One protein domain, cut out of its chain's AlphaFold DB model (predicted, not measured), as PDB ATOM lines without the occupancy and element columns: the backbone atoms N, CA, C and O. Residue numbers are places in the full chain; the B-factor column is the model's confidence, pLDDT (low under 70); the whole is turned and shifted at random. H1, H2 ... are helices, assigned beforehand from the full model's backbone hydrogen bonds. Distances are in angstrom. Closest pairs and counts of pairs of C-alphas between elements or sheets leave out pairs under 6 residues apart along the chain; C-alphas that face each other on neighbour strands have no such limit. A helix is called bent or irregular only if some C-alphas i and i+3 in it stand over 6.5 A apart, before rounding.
ATOM      1  N   ALA A   2      34.889  31.106 162.495       76.94
ATOM      2  CA  ALA A   2      33.685  31.175 163.339       76.94
ATOM      3  C   ALA A   2      33.908  32.022 164.608       76.94
ATOM      4  O   ALA A   2      33.184  32.988 164.824       76.94
ATOM      5  N   GLU A   3      34.987  31.754 165.352       80.19
ATOM      6  CA  GLU A   3      35.395  32.546 166.529       80.19
ATOM      7  C   GLU A   3      35.638  34.020 166.165       80.19
ATOM      8  O   GLU A   3      35.259  34.925 166.896       80.19
ATOM      9  N   THR A   4      36.220  34.268 164.988       79.31
ATOM     10  CA  THR A   4      36.478  35.610 164.442       79.31
ATOM     11  C   THR A   4      35.172  36.367 164.184       79.31
ATOM     12  O   THR A   4      35.054  37.535 164.535       79.31
ATOM     13  N   ILE A   5      34.169  35.696 163.611       80.75
ATOM     14  CA  ILE A   5      32.833  36.258 163.376       80.75
ATOM     15  C   ILE A   5      32.116  36.500 164.709       80.75
ATOM     16  O   ILE A   5      31.479  37.536 164.857       80.75
ATOM     17  N   GLN A   6      32.251  35.605 165.693       81.88
ATOM     18  CA  GLN A   6      31.669  35.781 167.030       81.88
ATOM     19  C   GLN A   6      32.299  36.953 167.795       81.88
ATOM     20  O   GLN A   6      31.562  37.791 168.302       81.88
ATOM     21  N   LEU A   7      33.633  37.067 167.815       83.62
ATOM     22  CA  LEU A   7      34.356  38.188 168.429       83.62
ATOM     23  C   LEU A   7      33.902  39.531 167.838       83.62
ATOM     24  O   LEU A   7      33.530  40.448 168.565       83.62
ATOM     25  N   CYS A   8      33.847  39.617 166.508       84.81
ATOM     26  CA  CYS A   8      33.402  40.818 165.809       84.81
ATOM     27  C   CYS A   8      31.893  41.078 165.986       84.81
ATOM     28  O   CYS A   8      31.478  42.220 166.145       84.81
ATOM     29  N   CYS A   9      31.050  40.046 166.042       84.94
ATOM     30  CA  CYS A   9      29.627  40.201 166.355       84.94
ATOM     31  C   CYS A   9      29.407  40.761 167.775       84.94
ATOM     32  O   CYS A   9      28.613  41.686 167.957       84.94
ATOM     33  N   HIS A  10      30.157  40.254 168.759       84.38
ATOM     34  CA  HIS A  10      30.148  40.738 170.139       84.38
ATOM     35  C   HIS A  10      30.592  42.206 170.225       84.38
ATOM     36  O   HIS A  10      29.885  43.015 170.824       84.38
ATOM     37  N   GLU A  11      31.679  42.599 169.549       82.50
ATOM     38  CA  GLU A  11      32.065  44.014 169.470       82.50
ATOM     39  C   GLU A  11      31.010  44.891 168.778       82.50
ATOM     40  O   GLU A  11      30.821  46.037 169.174       82.50
ATOM     41  N   GLY A  12      30.312  44.379 167.759       84.00
ATOM     42  CA  GLY A  12      29.205  45.088 167.108       84.00
ATOM     43  C   GLY A  12      28.040  45.361 168.063       84.00
ATOM     44  O   GLY A  12      27.520  46.475 168.106       84.00
ATOM     45  N   ALA A  13      27.671  44.366 168.874       83.31
ATOM     46  CA  ALA A  13      26.640  44.493 169.902       83.31
ATOM     47  C   ALA A  13      27.076  45.404 171.067       83.31
ATOM     48  O   ALA A  13      26.299  46.234 171.534       83.31
ATOM     49  N   GLY A  14      28.333  45.298 171.509       81.44
ATOM     50  CA  GLY A  14      28.909  46.163 172.542       81.44
ATOM     51  C   GLY A  14      29.033  47.623 172.098       81.44
ATOM     52  O   GLY A  14      28.753  48.530 172.879       81.44
ATOM     53  N   PHE A  15      29.379  47.864 170.829       83.06
ATOM     54  CA  PHE A  15      29.408  49.202 170.232       83.06
ATOM     55  C   PHE A  15      28.014  49.844 170.214       83.06
ATOM     56  O   PHE A  15      27.881  51.012 170.583       83.06
ATOM     57  N   ALA A  16      26.978  49.074 169.857       83.62
ATOM     58  CA  ALA A  16      25.595  49.548 169.786       83.62
ATOM     59  C   ALA A  16      25.063  50.111 171.119       83.62
ATOM     60  O   ALA A  16      24.264  51.042 171.094       83.62
ATOM     61  N   LYS A  17      25.549  49.639 172.279       80.31
ATOM     62  CA  LYS A  17      25.121  50.149 173.601       80.31
ATOM     63  C   LYS A  17      25.352  51.647 173.823       80.31
ATOM     64  O   LYS A  17      24.643  52.246 174.624       80.31
ATOM     65  N   ASN A  18      26.349  52.229 173.156       80.25
ATOM     66  CA  ASN A  18      26.806  53.605 173.389       80.25
ATOM     67  C   ASN A  18      26.664  54.512 172.149       80.25
ATOM     68  O   ASN A  18      27.182  55.626 172.152       80.25
ATOM     69  N   HIS A  19      26.010  54.034 171.086       82.56
ATOM     70  CA  HIS A  19      25.905  54.712 169.789       82.56
ATOM     71  C   HIS A  19      24.477  54.613 169.231       82.56
ATOM     72  O   HIS A  19      23.573  54.114 169.895       82.56
ATOM     73  N   THR A  20      24.249  55.104 168.013       84.44
ATOM     74  CA  THR A  20      22.947  55.079 167.334       84.44
ATOM     75  C   THR A  20      22.909  54.058 166.192       84.44
ATOM     76  O   THR A  20      23.940  53.633 165.666       84.44
ATOM     77  N   LEU A  21      21.703  53.714 165.725       82.31
ATOM     78  CA  LEU A  21      21.504  52.858 164.546       82.31
ATOM     79  C   LEU A  21      22.159  53.427 163.265       82.31
ATOM     80  O   LEU A  21      22.515  52.671 162.359       82.31
ATOM     81  N   SER A  22      22.352  54.748 163.190       79.56
ATOM     82  CA  SER A  22      23.113  55.427 162.130       79.56
ATOM     83  C   SER A  22      24.578  54.983 162.110       79.56
ATOM     84  O   SER A  22      25.130  54.708 161.045       79.56
ATOM     85  N   ASP A  23      25.190  54.864 163.288       81.44
ATOM     86  CA  ASP A  23      26.620  54.591 163.455       81.44
ATOM     87  C   ASP A  23      26.963  53.137 163.092       81.44
ATOM     88  O   ASP A  23      28.044  52.864 162.570       81.44
ATOM     89  N   CYS A  24      25.999  52.214 163.222       80.50
ATOM     90  CA  CYS A  24      26.096  50.839 162.714       80.50
ATOM     91  C   CYS A  24      26.288  50.732 161.185       80.50
ATOM     92  O   CYS A  24      26.465  49.622 160.676       80.50
ATOM     93  N   ARG A  25      26.197  51.841 160.434       70.00
ATOM     94  CA  ARG A  25      26.447  51.903 158.981       70.00
ATOM     95  C   ARG A  25      27.819  52.491 158.621       70.00
ATOM     96  O   ARG A  25      28.152  52.537 157.439       70.00
ATOM     97  N   GLY A  26      28.591  52.953 159.606       64.62
ATOM     98  CA  GLY A  26      29.944  53.473 159.407       64.62
ATOM     99  C   GLY A  26      31.006  52.377 159.265       64.62
ATOM    100  O   GLY A  26      30.765  51.202 159.549       64.62
ATOM    101  N   THR A  27      32.215  52.770 158.856       64.38
ATOM    102  CA  THR A  27      33.376  51.872 158.733       64.38
ATOM    103  C   THR A  27      33.934  51.516 160.115       64.38
ATOM    104  O   THR A  27      34.912  52.095 160.585       64.38
ATOM    105  N   LEU A  28      33.273  50.575 160.791       68.38
ATOM    106  CA  LEU A  28      33.648  50.067 162.112       68.38
ATOM    107  C   LEU A  28      35.067  49.479 162.087       68.38
ATOM    108  O   LEU A  28      35.336  48.526 161.359       68.38
ATOM    109  N   THR A  29      35.971  50.020 162.907       75.31
ATOM    110  CA  THR A  29      37.353  49.532 163.022       75.31
ATOM    111  C   THR A  29      37.390  48.082 163.503       75.31
ATOM    112  O   THR A  29      36.628  47.688 164.387       75.31
ATOM    113  N   THR A  30      38.277  47.266 162.936       76.81
ATOM    114  CA  THR A  30      38.495  45.886 163.393       76.81
ATOM    115  C   THR A  30      39.434  45.846 164.598       76.81
ATOM    116  O   THR A  30      40.383  46.633 164.639       76.81
ATOM    117  N   PRO A  31      39.231  44.927 165.558       76.69
ATOM    118  CA  PRO A  31      40.131  44.788 166.692       76.69
ATOM    119  C   PRO A  31      41.496  44.238 166.236       76.69
ATOM    120  O   PRO A  31      41.556  43.455 165.283       76.69
ATOM    121  N   PRO A  32      42.601  44.609 166.913       74.00
ATOM    122  CA  PRO A  32      43.969  44.274 166.492       74.00
ATOM    123  C   PRO A  32      44.296  42.771 166.563       74.00
ATOM    124  O   PRO A  32      45.327  42.334 166.060       74.00
ATOM    125  N   GLU A  33      43.423  41.983 167.185       79.56
ATOM    126  CA  GLU A  33      43.518  40.528 167.334       79.56
ATOM    127  C   GLU A  33      43.036  39.764 166.085       79.56
ATOM    128  O   GLU A  33      43.281  38.564 165.953       79.56
ATOM    129  N   VAL A  34      42.362  40.440 165.144       80.19
ATOM    130  CA  VAL A  34      41.846  39.835 163.909       80.19
ATOM    131  C   VAL A  34      42.921  39.855 162.814       80.19
ATOM    132  O   VAL A  34      43.385  40.930 162.432       80.19
ATOM    133  N   PRO A  35      43.306  38.697 162.236       82.06
ATOM    134  CA  PRO A  35      44.252  38.661 161.122       82.06
ATOM    135  C   PRO A  35      43.729  39.439 159.899       82.06
ATOM    136  O   PRO A  35      42.554  39.273 159.560       82.06
ATOM    137  N   PRO A  36      44.577  40.184 159.154       79.62
ATOM    138  CA  PRO A  36      44.139  41.010 158.016       79.62
ATOM    139  C   PRO A  36      43.333  40.260 156.941       79.62
ATOM    140  O   PRO A  36      42.429  40.816 156.326       79.62
ATOM    141  N   ALA A  37      43.585  38.959 156.760       81.31
ATOM    142  CA  ALA A  37      42.826  38.095 155.850       81.31
ATOM    143  C   ALA A  37      41.330  37.923 156.215       81.31
ATOM    144  O   ALA A  37      40.569  37.372 155.422       81.31
ATOM    145  N   PHE A  38      40.905  38.374 157.400       84.19
ATOM    146  CA  PHE A  38      39.522  38.318 157.885       84.19
ATOM    147  C   PHE A  38      38.926  39.702 158.202       84.19
ATOM    148  O   PHE A  38      37.796  39.773 158.685       84.19
ATOM    149  N   GLU A  39      39.644  40.791 157.906       82.25
ATOM    150  CA  GLU A  39      39.263  42.167 158.257       82.25
ATOM    151  C   GLU A  39      37.866  42.541 157.728       82.25
ATOM    152  O   GLU A  39      36.977  42.915 158.493       82.25
ATOM    153  N   THR A  40      37.619  42.342 156.432       82.75
ATOM    154  CA  THR A  40      36.339  42.681 155.786       82.75
ATOM    155  C   THR A  40      35.160  41.872 156.330       82.75
ATOM    156  O   THR A  40      34.073  42.417 156.520       82.75
ATOM    157  N   MET A  41      35.357  40.588 156.654       82.12
ATOM    158  CA  MET A  41      34.316  39.774 157.296       82.12
ATOM    159  C   MET A  41      34.039  40.222 158.734       82.12
ATOM    160  O   MET A  41      32.889  40.182 159.168       82.12
ATOM    161  N   CYS A  42      35.057  40.690 159.461       85.38
ATOM    162  CA  CYS A  42      34.878  41.271 160.789       85.38
ATOM    163  C   CYS A  42      34.042  42.559 160.738       85.38
ATOM    164  O   CYS A  42      33.104  42.704 161.519       85.38
ATOM    165  N   GLN A  43      34.317  43.458 159.785       84.12
ATOM    166  CA  GLN A  43      33.542  44.692 159.591       84.12
ATOM    167  C   GLN A  43      32.062  44.392 159.290       84.12
ATOM    168  O   GLN A  43      31.173  44.985 159.905       84.12
ATOM    169  N   ILE A  44      31.788  43.414 158.415       84.81
ATOM    170  CA  ILE A  44      30.422  42.960 158.104       84.81
ATOM    171  C   ILE A  44      29.737  42.374 159.349       84.81
ATOM    172  O   ILE A  44      28.594  42.733 159.633       84.81
ATOM    173  N   ALA A  45      30.424  41.528 160.125       85.56
ATOM    174  CA  ALA A  45      29.883  40.949 161.356       85.56
ATOM    175  C   ALA A  45      29.584  42.016 162.430       85.56
ATOM    176  O   ALA A  45      28.509  41.982 163.033       85.56
ATOM    177  N   LYS A  46      30.480  43.003 162.619       85.75
ATOM    178  CA  LYS A  46      30.252  44.157 163.510       85.75
ATOM    179  C   LYS A  46      29.000  44.924 163.091       85.75
ATOM    180  O   LYS A  46      28.109  45.125 163.912       85.75
ATOM    181  N   ALA A  47      28.892  45.299 161.814       84.75
ATOM    182  CA  ALA A  47      27.743  46.043 161.301       84.75
ATOM    183  C   ALA A  47      26.427  45.253 161.434       84.75
ATOM    184  O   ALA A  47      25.426  45.796 161.904       84.75
ATOM    185  N   GLN A  48      26.415  43.963 161.076       86.06
ATOM    186  CA  GLN A  48      25.218  43.121 161.172       86.06
ATOM    187  C   GLN A  48      24.737  42.964 162.620       86.06
ATOM    188  O   GLN A  48      23.560  43.204 162.886       86.06
ATOM    189  N   CYS A  49      25.625  42.644 163.566       86.94
ATOM    190  CA  CYS A  49      25.230  42.468 164.966       86.94
ATOM    191  C   CYS A  49      24.903  43.797 165.675       86.94
ATOM    192  O   CYS A  49      24.026  43.817 166.536       86.94
ATOM    193  N   CYS A  50      25.501  44.917 165.251       87.12
ATOM    194  CA  CYS A  50      25.109  46.267 165.680       87.12
ATOM    195  C   CYS A  50      23.662  46.594 165.258       87.12
ATOM    196  O   CYS A  50      22.844  46.988 166.086       87.12
ATOM    197  N   ASN A  51      23.291  46.340 163.994       86.56
ATOM    198  CA  ASN A  51      21.903  46.512 163.534       86.56
ATOM    199  C   ASN A  51      20.940  45.519 164.225       86.56
ATOM    200  O   ASN A  51      19.817  45.887 164.567       86.56
ATOM    201  N   GLN A  52      21.372  44.273 164.459       85.88
ATOM    202  CA  GLN A  52      20.560  43.255 165.133       85.88
ATOM    203  C   GLN A  52      20.290  43.598 166.608       85.88
ATOM    204  O   GLN A  52      19.203  43.299 167.101       85.88
ATOM    205  N   TYR A  53      21.231  44.252 167.299       87.81
ATOM    206  CA  TYR A  53      21.032  44.742 168.666       87.81
ATOM    207  C   TYR A  53      19.815  45.672 168.749       87.81
ATOM    208  O   TYR A  53      18.882  45.385 169.494       87.81
ATOM    209  N   PHE A  54      19.751  46.709 167.907       87.25
ATOM    210  CA  PHE A  54      18.616  47.641 167.883       87.25
ATOM    211  C   PHE A  54      17.289  46.980 167.482       87.25
ATOM    212  O   PHE A  54      16.239  47.349 168.003       87.25
ATOM    213  N   GLN A  55      17.311  45.966 166.610       84.06
ATOM    214  CA  GLN A  55      16.104  45.187 166.293       84.06
ATOM    215  C   GLN A  55      15.581  44.403 167.506       84.06
ATOM    216  O   GLN A  55      14.372  44.356 167.724       84.06
ATOM    217  N   LYS A  56      16.474  43.809 168.310       86.12
ATOM    218  CA  LYS A  56      16.095  43.077 169.529       86.12
ATOM    219  C   LYS A  56      15.813  43.999 170.719       86.12
ATOM    220  O   LYS A  56      15.079  43.595 171.615       86.12
ATOM    221  N   GLN A  57      16.327  45.231 170.717       85.81
ATOM    222  CA  GLN A  57      16.064  46.226 171.759       85.81
ATOM    223  C   GLN A  57      14.565  46.548 171.869       85.81
ATOM    224  O   GLN A  57      14.022  46.480 172.964       85.81
ATOM    225  N   VAL A  58      13.872  46.782 170.749       84.38
ATOM    226  CA  VAL A  58      12.424  47.085 170.752       84.38
ATOM    227  C   VAL A  58      11.588  45.897 171.264       84.38
ATOM    228  O   VAL A  58      10.656  46.065 172.054       84.38
ATOM    229  N   ASP A  59      11.947  44.667 170.872       85.06
ATOM    230  CA  ASP A  59      11.340  43.446 171.428       85.06
ATOM    231  C   ASP A  59      11.628  43.317 172.946       85.06
ATOM    232  O   ASP A  59      10.769  42.834 173.684       85.06
ATOM    233  N   CYS A  60      12.805  43.743 173.422       87.62
ATOM    234  CA  CYS A  60      13.214  43.697 174.832       87.62
ATOM    235  C   CYS A  60      12.500  44.743 175.704       87.62
ATOM    236  O   CYS A  60      12.028  44.406 176.790       87.62
ATOM    237  N   GLU A  61      12.367  45.978 175.217       87.94
ATOM    238  CA  GLU A  61      11.605  47.066 175.848       87.94
ATOM    239  C   GLU A  61      10.140  46.647 176.045       87.94
ATOM    240  O   GLU A  61       9.622  46.698 177.159       87.94
ATOM    241  N   THR A  62       9.536  46.037 175.018       85.62
ATOM    242  CA  THR A  62       8.205  45.403 175.116       85.62
ATOM    243  C   THR A  62       8.141  44.338 176.230       85.62
ATOM    244  O   THR A  62       7.114  44.169 176.886       85.62
ATOM    245  N   GLY A  63       9.234  43.606 176.476       84.06
ATOM    246  CA  GLY A  63       9.338  42.638 177.573       84.06
ATOM    247  C   GLY A  63       9.411  43.286 178.962       84.06
ATOM    248  O   GLY A  63       8.788  42.789 179.901       84.06
ATOM    249  N   ILE A  64      10.126  44.407 179.093       85.94
ATOM    250  CA  ILE A  64      10.222  45.204 180.329       85.94
ATOM    251  C   ILE A  64       8.851  45.783 180.713       85.94
ATOM    252  O   ILE A  64       8.445  45.700 181.878       85.94
ATOM    253  N   ASP A  65       8.104  46.305 179.741       84.31
ATOM    254  CA  ASP A  65       6.764  46.853 179.973       84.31
ATOM    255  C   ASP A  65       5.787  45.769 180.450       84.31
ATOM    256  O   ASP A  65       5.043  45.972 181.411       84.31
ATOM    257  N   ILE A  66       5.828  44.569 179.860       82.94
ATOM    258  CA  ILE A  66       4.988  43.435 180.283       82.94
ATOM    259  C   ILE A  66       5.359  42.968 181.701       82.94
ATOM    260  O   ILE A  66       4.470  42.764 182.534       82.94
ATOM    261  N   ALA A  67       6.654  42.861 182.015       81.88
ATOM    262  CA  ALA A  67       7.142  42.494 183.347       81.88
ATOM    263  C   ALA A  67       6.739  43.498 184.442       81.88
ATOM    264  O   ALA A  67       6.430  43.095 185.567       81.88
ATOM    265  N   THR A  68       6.719  44.797 184.123       78.69
ATOM    266  CA  THR A  68       6.379  45.868 185.077       78.69
ATOM    267  C   THR A  68       4.884  46.187 185.172       78.69
ATOM    268  O   THR A  68       4.476  46.739 186.188       78.69
ATOM    269  N   SER A  69       4.068  45.810 184.181       76.31
ATOM    270  CA  SER A  69       2.609  46.036 184.176       76.31
ATOM    271  C   SER A  69       1.764  44.819 184.571       76.31
ATOM    272  O   SER A  69       0.669  44.990 185.098       76.31
ATOM    273  N   SER A  70       2.245  43.595 184.315       67.81
ATOM    274  CA  SER A  70       1.447  42.361 184.465       67.81
ATOM    275  C   SER A  70       2.111  41.253 185.287       67.81
ATOM    276  O   SER A  70       1.453  40.276 185.643       67.81
ATOM    277  N   HIS A  71       3.419  41.368 185.547       64.56
ATOM    278  CA  HIS A  71       4.254  40.361 186.216       64.56
ATOM    279  C   HIS A  71       4.218  38.936 185.609       64.56
ATOM    280  O   HIS A  71       4.699  37.996 186.244       64.56
ATOM    281  N   ASN A  72       3.689  38.749 184.388       76.38
ATOM    282  CA  ASN A  72       3.531  37.433 183.764       76.38
ATOM    283  C   ASN A  72       4.117  37.376 182.343       76.38
ATOM    284  O   ASN A  72       3.504  37.792 181.363       76.38
ATOM    285  N   CYS A  73       5.293  36.763 182.225       80.56
ATOM    286  CA  CYS A  73       6.039  36.654 180.971       80.56
ATOM    287  C   CYS A  73       5.653  35.443 180.100       80.56
ATOM    288  O   CYS A  73       6.235  35.242 179.031       80.56
ATOM    289  N   ALA A  74       4.674  34.627 180.513       73.25
ATOM    290  CA  ALA A  74       4.351  33.361 179.850       73.25
ATOM    291  C   ALA A  74       3.866  33.511 178.394       73.25
ATOM    292  O   ALA A  74       4.138  32.630 177.580       73.25
ATOM    293  N   ALA A  75       3.192  34.617 178.060       64.31
ATOM    294  CA  ALA A  75       2.540  34.848 176.765       64.31
ATOM    295  C   ALA A  75       3.401  35.607 175.726       64.31
ATOM    296  O   ALA A  75       2.887  36.054 174.701       64.31
ATOM    297  N   THR A  76       4.697  35.804 175.988       71.31
ATOM    298  CA  THR A  76       5.568  36.693 175.194       71.31
ATOM    299  C   THR A  76       6.353  35.971 174.087       71.31
ATOM    300  O   THR A  76       6.611  34.768 174.164       71.31
ATOM    301  N   LYS A  77       6.759  36.711 173.038       71.31
ATOM    302  CA  LYS A  77       7.696  36.218 172.005       71.31
ATOM    303  C   LYS A  77       9.029  35.809 172.641       71.31
ATOM    304  O   LYS A  77       9.444  36.416 173.622       71.31
ATOM    305  N   SER A  78       9.754  34.869 172.034       64.75
ATOM    306  CA  SER A  78      11.011  34.328 172.582       64.75
ATOM    307  C   SER A  78      12.086  35.376 172.904       64.75
ATOM    308  O   SER A  78      12.767  35.227 173.912       64.75
ATOM    309  N   THR A  79      12.222  36.433 172.100       63.88
ATOM    310  CA  THR A  79      13.136  37.569 172.329       63.88
ATOM    311  C   THR A  79      12.692  38.426 173.515       63.88
ATOM    312  O   THR A  79      13.426  38.563 174.492       63.88
ATOM    313  N   SER A  80      11.458  38.940 173.474       78.62
ATOM    314  CA  SER A  80      10.845  39.721 174.561       78.62
ATOM    315  C   SER A  80      10.823  38.975 175.894       78.62
ATOM    316  O   SER A  80      10.973  39.587 176.952       78.62
ATOM    317  N   LYS A  81      10.655  37.648 175.851       84.00
ATOM    318  CA  LYS A  81      10.539  36.800 177.033       84.00
ATOM    319  C   LYS A  81      11.776  36.849 177.919       84.00
ATOM    320  O   LYS A  81      11.625  37.013 179.123       84.00
ATOM    321  N   VAL A  82      12.976  36.776 177.339       85.06
ATOM    322  CA  VAL A  82      14.232  36.789 178.112       85.06
ATOM    323  C   VAL A  82      14.360  38.092 178.909       85.06
ATOM    324  O   VAL A  82      14.648  38.055 180.104       85.06
ATOM    325  N   CYS A  83      14.058  39.239 178.290       88.38
ATOM    326  CA  CYS A  83      14.042  40.526 178.988       88.38
ATOM    327  C   CYS A  83      12.906  40.651 180.010       88.38
ATOM    328  O   CYS A  83      13.102  41.264 181.056       88.38
ATOM    329  N   CYS A  84      11.738  40.063 179.745       88.38
ATOM    330  CA  CYS A  84      10.614  40.052 180.679       88.38
ATOM    331  C   CYS A  84      10.933  39.227 181.942       88.38
ATOM    332  O   CYS A  84      10.750  39.712 183.062       88.38
ATOM    333  N   ASP A  85      11.452  38.007 181.775       88.31
ATOM    334  CA  ASP A  85      11.819  37.109 182.876       88.31
ATOM    335  C   ASP A  85      12.937  37.741 183.736       88.31
ATOM    336  O   ASP A  85      12.832  37.789 184.966       88.31
ATOM    337  N   GLU A  86      13.964  38.329 183.108       88.25
ATOM    338  CA  GLU A  86      15.065  39.000 183.816       88.25
ATOM    339  C   GLU A  86      14.665  40.346 184.447       88.25
ATOM    340  O   GLU A  86      15.065  40.620 185.578       88.25
ATOM    341  N   CYS A  87      13.817  41.158 183.807       89.44
ATOM    342  CA  CYS A  87      13.226  42.343 184.443       89.44
ATOM    343  C   CYS A  87      12.393  41.952 185.675       89.44
ATOM    344  O   CYS A  87      12.560  42.544 186.742       89.44
ATOM    345  N   SER A  88      11.569  40.903 185.572       88.38
ATOM    346  CA  SER A  88      10.765  40.376 186.688       88.38
ATOM    347  C   SER A  88      11.637  39.871 187.843       88.38
ATOM    348  O   SER A  88      11.300  40.065 189.015       88.38
ATOM    349  N   ARG A  89      12.786  39.254 187.531       87.06
ATOM    350  CA  ARG A  89      13.814  38.885 188.516       87.06
ATOM    351  C   ARG A  89      14.466  40.125 189.140       87.06
ATOM    352  O   ARG A  89      14.717  40.133 190.342       87.06
ATOM    353  N   GLY A  90      14.694  41.170 188.345       85.12
ATOM    354  CA  GLY A  90      15.209  42.473 188.767       85.12
ATOM    355  C   GLY A  90      14.315  43.153 189.790       85.12
ATOM    356  O   GLY A  90      14.777  43.448 190.890       85.12
ATOM    357  N   THR A  91      13.031  43.325 189.470       84.44
ATOM    358  CA  THR A  91      12.026  43.928 190.361       84.44
ATOM    359  C   THR A  91      12.030  43.259 191.739       84.44
ATOM    360  O   THR A  91      12.154  43.942 192.750       84.44
ATOM    361  N   LYS A  92      12.000  41.918 191.787       82.50
ATOM    362  CA  LYS A  92      11.999  41.157 193.050       82.50
ATOM    363  C   LYS A  92      13.261  41.374 193.889       82.50
ATOM    364  O   LYS A  92      13.150  41.536 195.098       82.50
ATOM    365  N   VAL A  93      14.444  41.403 193.270       82.62
ATOM    366  CA  VAL A  93      15.707  41.684 193.982       82.62
ATOM    367  C   VAL A  93      15.732  43.126 194.499       82.62
ATOM    368  O   VAL A  93      16.067  43.350 195.659       82.62
ATOM    369  N   GLY A  94      15.314  44.097 193.682       78.44
ATOM    370  CA  GLY A  94      15.290  45.511 194.065       78.44
ATOM    371  C   GLY A  94      14.358  45.817 195.242       78.44
ATOM    372  O   GLY A  94      14.730  46.604 196.109       78.44
ATOM    373  N   SER A  95      13.195  45.158 195.310       74.50
ATOM    374  CA  SER A  95      12.244  45.284 196.428       74.50
ATOM    375  C   SER A  95      12.709  44.619 197.731       74.50
ATOM    376  O   SER A  95      12.280  45.041 198.799       74.50
ATOM    377  N   LEU A  96      13.539  43.569 197.666       71.56
ATOM    378  CA  LEU A  96      13.917  42.763 198.840       71.56
ATOM    379  C   LEU A  96      15.304  43.101 199.407       71.56
ATOM    380  O   LEU A  96      15.500  43.040 200.616       71.56
ATOM    381  N   GLU A  97      16.267  43.447 198.548       71.06
ATOM    382  CA  GLU A  97      17.678  43.649 198.921       71.06
ATOM    383  C   GLU A  97      18.178  45.086 198.647       71.06
ATOM    384  O   GLU A  97      19.336  45.427 198.917       71.06
ATOM    385  N   GLY A  98      17.302  45.954 198.128       70.12
ATOM    386  CA  GLY A  98      17.565  47.375 197.925       70.12
ATOM    387  C   GLY A  98      18.601  47.694 196.830       70.12
ATOM    388  O   GLY A  98      19.049  46.828 196.070       70.12
ATOM    389  N   PRO A  99      19.019  48.969 196.709       65.88
ATOM    390  CA  PRO A  99      19.778  49.449 195.545       65.88
ATOM    391  C   PRO A  99      21.207  48.902 195.466       65.88
ATOM    392  O   PRO A  99      21.824  48.947 194.403       65.88
ATOM    393  N   THR A 100      21.732  48.374 196.571       70.00
ATOM    394  CA  THR A 100      23.046  47.724 196.662       70.00
ATOM    395  C   THR A 100      23.094  46.344 196.006       70.00
ATOM    396  O   THR A 100      24.176  45.920 195.607       70.00
ATOM    397  N   ALA A 101      21.955  45.663 195.839       71.69
ATOM    398  CA  ALA A 101      21.884  44.363 195.167       71.69
ATOM    399  C   ALA A 101      21.782  44.463 193.633       71.69
ATOM    400  O   ALA A 101      22.048  43.492 192.921       71.69
ATOM    401  N   CYS A 102      21.461  45.645 193.093       78.56
ATOM    402  CA  CYS A 102      21.291  45.899 191.657       78.56
ATOM    403  C   CYS A 102      22.628  46.029 190.893       78.56
ATOM    404  O   CYS A 102      22.865  46.993 190.157       78.56
ATOM    405  N   VAL A 103      23.517  45.053 191.085       76.81
ATOM    406  CA  VAL A 103      24.852  44.970 190.481       76.81
ATOM    407  C   VAL A 103      24.756  44.409 189.059       76.81
ATOM    408  O   VAL A 103      24.081  43.406 188.821       76.81
ATOM    409  N   LYS A 104      25.479  45.018 188.107       70.12
ATOM    410  CA  LYS A 104      25.679  44.424 186.778       70.12
ATOM    411  C   LYS A 104      26.487  43.134 186.904       70.12
ATOM    412  O   LYS A 104      27.630  43.157 187.354       70.12
ATOM    413  N   ARG A 105      25.910  42.021 186.449       61.00
ATOM    414  CA  ARG A 105      26.713  40.905 185.939       61.00
ATOM    415  C   ARG A 105      27.287  41.368 184.594       61.00
ATOM    416  O   ARG A 105      26.613  42.094 183.873       61.00
ATOM    417  N   ASN A 106      28.545  41.024 184.326       56.75
ATOM    418  CA  ASN A 106      29.240  41.358 183.082       56.75
ATOM    419  C   ASN A 106      29.531  40.047 182.338       56.75
ATOM    420  O   ASN A 106      30.685  39.616 182.289       56.75
ATOM    421  N   HIS A 107      28.492  39.368 181.848       55.19
ATOM    422  CA  HIS A 107      28.642  38.070 181.185       55.19
ATOM    423  C   HIS A 107      27.880  37.918 179.866       55.19
ATOM    424  O   HIS A 107      28.146  36.940 179.165       55.19
ATOM    425  N   GLY A 108      27.018  38.862 179.480       56.31
ATOM    426  CA  GLY A 108      26.401  38.843 178.158       56.31
ATOM    427  C   GLY A 108      27.424  38.995 177.031       56.31
ATOM    428  O   GLY A 108      28.098  40.017 176.933       56.31
ATOM    429  N   MET A 109      27.522  37.986 176.161       62.62
ATOM    430  CA  MET A 109      28.403  37.978 174.980       62.62
ATOM    431  C   MET A 109      27.629  38.121 173.661       62.62
ATOM    432  O   MET A 109      28.233  38.310 172.603       62.62
ATOM    433  N   ASN A 110      26.297  38.047 173.698       72.25
ATOM    434  CA  ASN A 110      25.417  38.258 172.546       72.25
ATOM    435  C   ASN A 110      24.363  39.358 172.816       72.25
ATOM    436  O   ASN A 110      24.166  39.744 173.971       72.25
ATOM    437  N   PRO A 111      23.678  39.884 171.776       77.44
ATOM    438  CA  PRO A 111      22.700  40.960 171.943       77.44
ATOM    439  C   PRO A 111      21.561  40.662 172.929       77.44
ATOM    440  O   PRO A 111      21.110  41.582 173.600       77.44
ATOM    441  N   GLU A 112      21.089  39.415 173.028       82.12
ATOM    442  CA  GLU A 112      19.971  39.052 173.913       82.12
ATOM    443  C   GLU A 112      20.364  39.073 175.388       82.12
ATOM    444  O   GLU A 112      19.666  39.683 176.194       82.12
ATOM    445  N   GLU A 113      21.502  38.476 175.739       81.12
ATOM    446  CA  GLU A 113      22.039  38.526 177.104       81.12
ATOM    447  C   GLU A 113      22.370  39.966 177.509       81.12
ATOM    448  O   GLU A 113      22.007  40.411 178.595       81.12
ATOM    449  N   LEU A 114      23.010  40.717 176.606       78.81
ATOM    450  CA  LEU A 114      23.374  42.113 176.828       78.81
ATOM    451  C   LEU A 114      22.148  43.000 177.088       78.81
ATOM    452  O   LEU A 114      22.229  43.900 177.925       78.81
ATOM    453  N   LEU A 115      21.039  42.772 176.386       85.75
ATOM    454  CA  LEU A 115      19.780  43.487 176.605       85.75
ATOM    455  C   LEU A 115      19.082  43.030 177.898       85.75
ATOM    456  O   LEU A 115      18.592  43.864 178.658       85.75
ATOM    457  N   ALA A 116      19.098  41.729 178.203       84.88
ATOM    458  CA  ALA A 116      18.497  41.177 179.416       84.88
ATOM    459  C   ALA A 116      19.230  41.598 180.710       84.88
ATOM    460  O   ALA A 116      18.580  41.861 181.722       84.88
ATOM    461  N   GLU A 117      20.562  41.743 180.682       84.38
ATOM    462  CA  GLU A 117      21.346  42.299 181.798       84.38
ATOM    463  C   GLU A 117      20.952  43.759 182.104       84.38
ATOM    464  O   GLU A 117      20.816  44.134 183.273       84.38
ATOM    465  N   ASP A 118      20.721  44.582 181.074       85.88
ATOM    466  CA  ASP A 118      20.262  45.966 181.256       85.88
ATOM    467  C   ASP A 118      18.777  46.041 181.658       85.88
ATOM    468  O   ASP A 118      18.421  46.885 182.486       85.88
ATOM    469  N   ALA A 119      17.930  45.116 181.188       87.12
ATOM    470  CA  ALA A 119      16.553  44.950 181.662       87.12
ATOM    471  C   ALA A 119      16.504  44.628 183.169       87.12
ATOM    472  O   ALA A 119      15.836  45.333 183.931       87.12
ATOM    473  N   PHE A 120      17.277  43.630 183.622       89.88
ATOM    474  CA  PHE A 120      17.404  43.266 185.039       89.88
ATOM    475  C   PHE A 120      17.814  44.469 185.899       89.88
ATOM    476  O   PHE A 120      17.153  44.774 186.895       89.88
ATOM    477  N   VAL A 121      18.879  45.186 185.517       85.75
ATOM    478  CA  VAL A 121      19.390  46.317 186.311       85.75
ATOM    479  C   VAL A 121      18.438  47.514 186.297       85.75
ATOM    480  O   VAL A 121      18.312  48.186 187.322       85.75
ATOM    481  N   THR A 122      17.740  47.771 185.190       86.75
ATOM    482  CA  THR A 122      16.753  48.860 185.096       86.75
ATOM    483  C   THR A 122      15.561  48.599 186.018       86.75
ATOM    484  O   THR A 122      15.233  49.443 186.853       86.75
ATOM    485  N   CYS A 123      14.971  47.402 185.950       89.44
ATOM    486  CA  CYS A 123      13.827  47.033 186.786       89.44
ATOM    487  C   CYS A 123      14.206  46.908 188.273       89.44
ATOM    488  O   CYS A 123      13.470  47.391 189.135       89.44
ATOM    489  N   CYS A 124      15.396  46.375 188.578       87.56
ATOM    490  CA  CYS A 124      15.933  46.335 189.941       87.56
ATOM    491  C   CYS A 124      16.109  47.741 190.529       87.56
ATOM    492  O   CYS A 124      15.637  48.008 191.632       87.56
ATOM    493  N   LYS A 125      16.733  48.672 189.792       85.81
ATOM    494  CA  LYS A 125      16.944  50.046 190.278       85.81
ATOM    495  C   LYS A 125      15.637  50.802 190.504       85.81
ATOM    496  O   LYS A 125      15.573  51.562 191.465       85.81
ATOM    497  N   LYS A 126      14.619  50.582 189.666       84.25
ATOM    498  CA  LYS A 126      13.278  51.159 189.840       84.25
ATOM    499  C   LYS A 126      12.642  50.664 191.147       84.25
ATOM    500  O   LYS A 126      12.375  51.467 192.033       84.25
ATOM    501  N   ALA A 127      12.539  49.346 191.327       82.44
ATOM    502  CA  ALA A 127      12.012  48.746 192.557       82.44
ATOM    503  C   ALA A 127      12.787  49.174 193.822       82.44
ATOM    504  O   ALA A 127      12.193  49.498 194.847       82.44
ATOM    505  N   ALA A 128      14.115  49.270 193.731       80.12
ATOM    506  CA  ALA A 128      14.977  49.717 194.823       80.12
ATOM    507  C   ALA A 128      14.901  51.229 195.137       80.12
ATOM    508  O   ALA A 128      15.360  51.659 196.200       80.12
ATOM    509  N   GLN A 129      14.364  52.048 194.227       72.31
ATOM    510  CA  GLN A 129      14.031  53.450 194.495       72.31
ATOM    511  C   GLN A 129      12.696  53.561 195.236       72.31
ATOM    512  O   GLN A 129      12.594  54.358 196.167       72.31
ATOM    513  N   ASP A 130      11.715  52.726 194.893       64.56
ATOM    514  CA  ASP A 130      10.426  52.690 195.590       64.56
ATOM    515  C   ASP A 130      10.523  52.042 196.986       64.56
ATOM    516  O   ASP A 130       9.896  52.536 197.919       64.56
ATOM    517  N   TRP A 131      11.434  51.087 197.201       57.12
ATOM    518  CA  TRP A 131      11.791  50.563 198.536       57.12
ATOM    519  C   TRP A 131      12.250  51.657 199.530       57.12
ATOM    520  O   TRP A 131      11.973  51.600 200.731       57.12
ATOM    521  N   LYS A 132      12.905  52.723 199.040       52.38
ATOM    522  CA  LYS A 132      13.254  53.901 199.863       52.38
ATOM    523  C   LYS A 132      12.057  54.790 200.219       52.38
ATOM    524  O   LYS A 132      12.205  55.700 201.029       52.38
ATOM    525  N   ARG A 133      10.895  54.564 199.605       52.34
ATOM    526  CA  ARG A 133       9.642  55.283 199.863       52.34
ATOM    527  C   ARG A 133       8.827  54.601 200.969       52.34
ATOM    528  O   ARG A 133       8.157  55.286 201.731       52.34
ATOM    529  N   GLU A 134       8.931  53.276 201.082       45.28
ATOM    530  CA  GLU A 134       8.199  52.444 202.053       45.28
ATOM    531  C   GLU A 134       8.839  52.415 203.453       45.28
ATOM    532  O   GLU A 134       8.180  52.095 204.436       45.28
ATOM    533  N   THR A 135      10.109  52.802 203.577       44.62
ATOM    534  CA  THR A 135      10.864  52.817 204.848       44.62
ATOM    535  C   THR A 135      10.651  54.086 205.695       44.62
ATOM    536  O   THR A 135      11.445  54.377 206.589       44.62
TER     537      THR A 135
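What this domain is: This is residues 2 to 135 of the 935 residues of an uncharacterized protein of Helicoverpa armigera (UniProt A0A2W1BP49). One long helix, H2, with a slight kink, runs along much of an elongated body; H1 crosses its first half, and the side-by-side pair H3 and H4 packs on it farther along, H3 crossing its last part. The long link of residues 98 to 110 folds back from the end of H3 to the start of H4, which runs the same way as H3. The printed part has 134 residues with four named helices, in the order H1, H2, H3, H4, and no named strand; the class is all helix. It is only just loose, close to compact, with a radius of gyration of the C-alphas of 17.1 A, and the C-alphas span 59 by 31 by 25 A.

Where its parts are: H2, residues 36 to 70, is the longest helix, 50.2 A from C-alpha 36 at (44.139, 41.010, 158.016) to C-alpha 70 at (1.447, 42.361, 184.465). It has a kink of 28 degrees near residue 57, and it is irregular: C-alphas 37 and 40 are 7.9 A apart. H1, residues 2 to 16, spans 21.1 A and begins with C-alpha 2 at (33.685, 31.175, 163.339). H3, residues 78 to 97, spans 28.7 A. H4, residues 111 to 134, spans 35.3 A and ends with C-alpha 134 at (8.199, 52.444, 202.053).

How they stand to each other: H2 is the hub and touches the three other helices. With residues 38 to 54 alone it touches H1, at a steep tilt of 53 degrees, the same way; their closest C-alphas, of Gly 12 and Lys 46, are 3.9 A apart. With residues 56 to 68 alone it touches H3, at a steep tilt of 61 degrees; the closest C-alphas, of Gly 63 and Cys 84, are 4.2 A apart. H2 touches H4 at a shallow tilt of 34.8 degrees, only just short of steep, and the closest C-alphas, of Tyr 53 and Pro 111, are 5.3 A apart. H3 and H4 touch with 55 pairs of C-alphas within 8 A, at a shallow tilt of 31 degrees, the same way; the closest, of Gly 90 and Cys 124, are 4.1 A apart. H1 and H4 are close but not clearly touching, with the C-alphas of Ala 13 and Pro 111 5.7 A apart. H1 and H3 are apart. In H1 every O i to N i+4 pair is within hydrogen-bond range; in H2 26 of 31 are, in H3 14 of 16 and in H4 17 of 20.

The domain as a whole: The two C-alphas farthest apart, of Ala 37 and Thr 135, are 60.3 A apart. The printed part has no cut. The links from H1 to H2, 19 residues, and from H3 to H4, 13 residues, are long; that from H2 to H3, 7 residues, is short. The mean pLDDT of the printed part is 78.6, and 20 residues are under 70, among them residues 105 to 109 and 130 to 135.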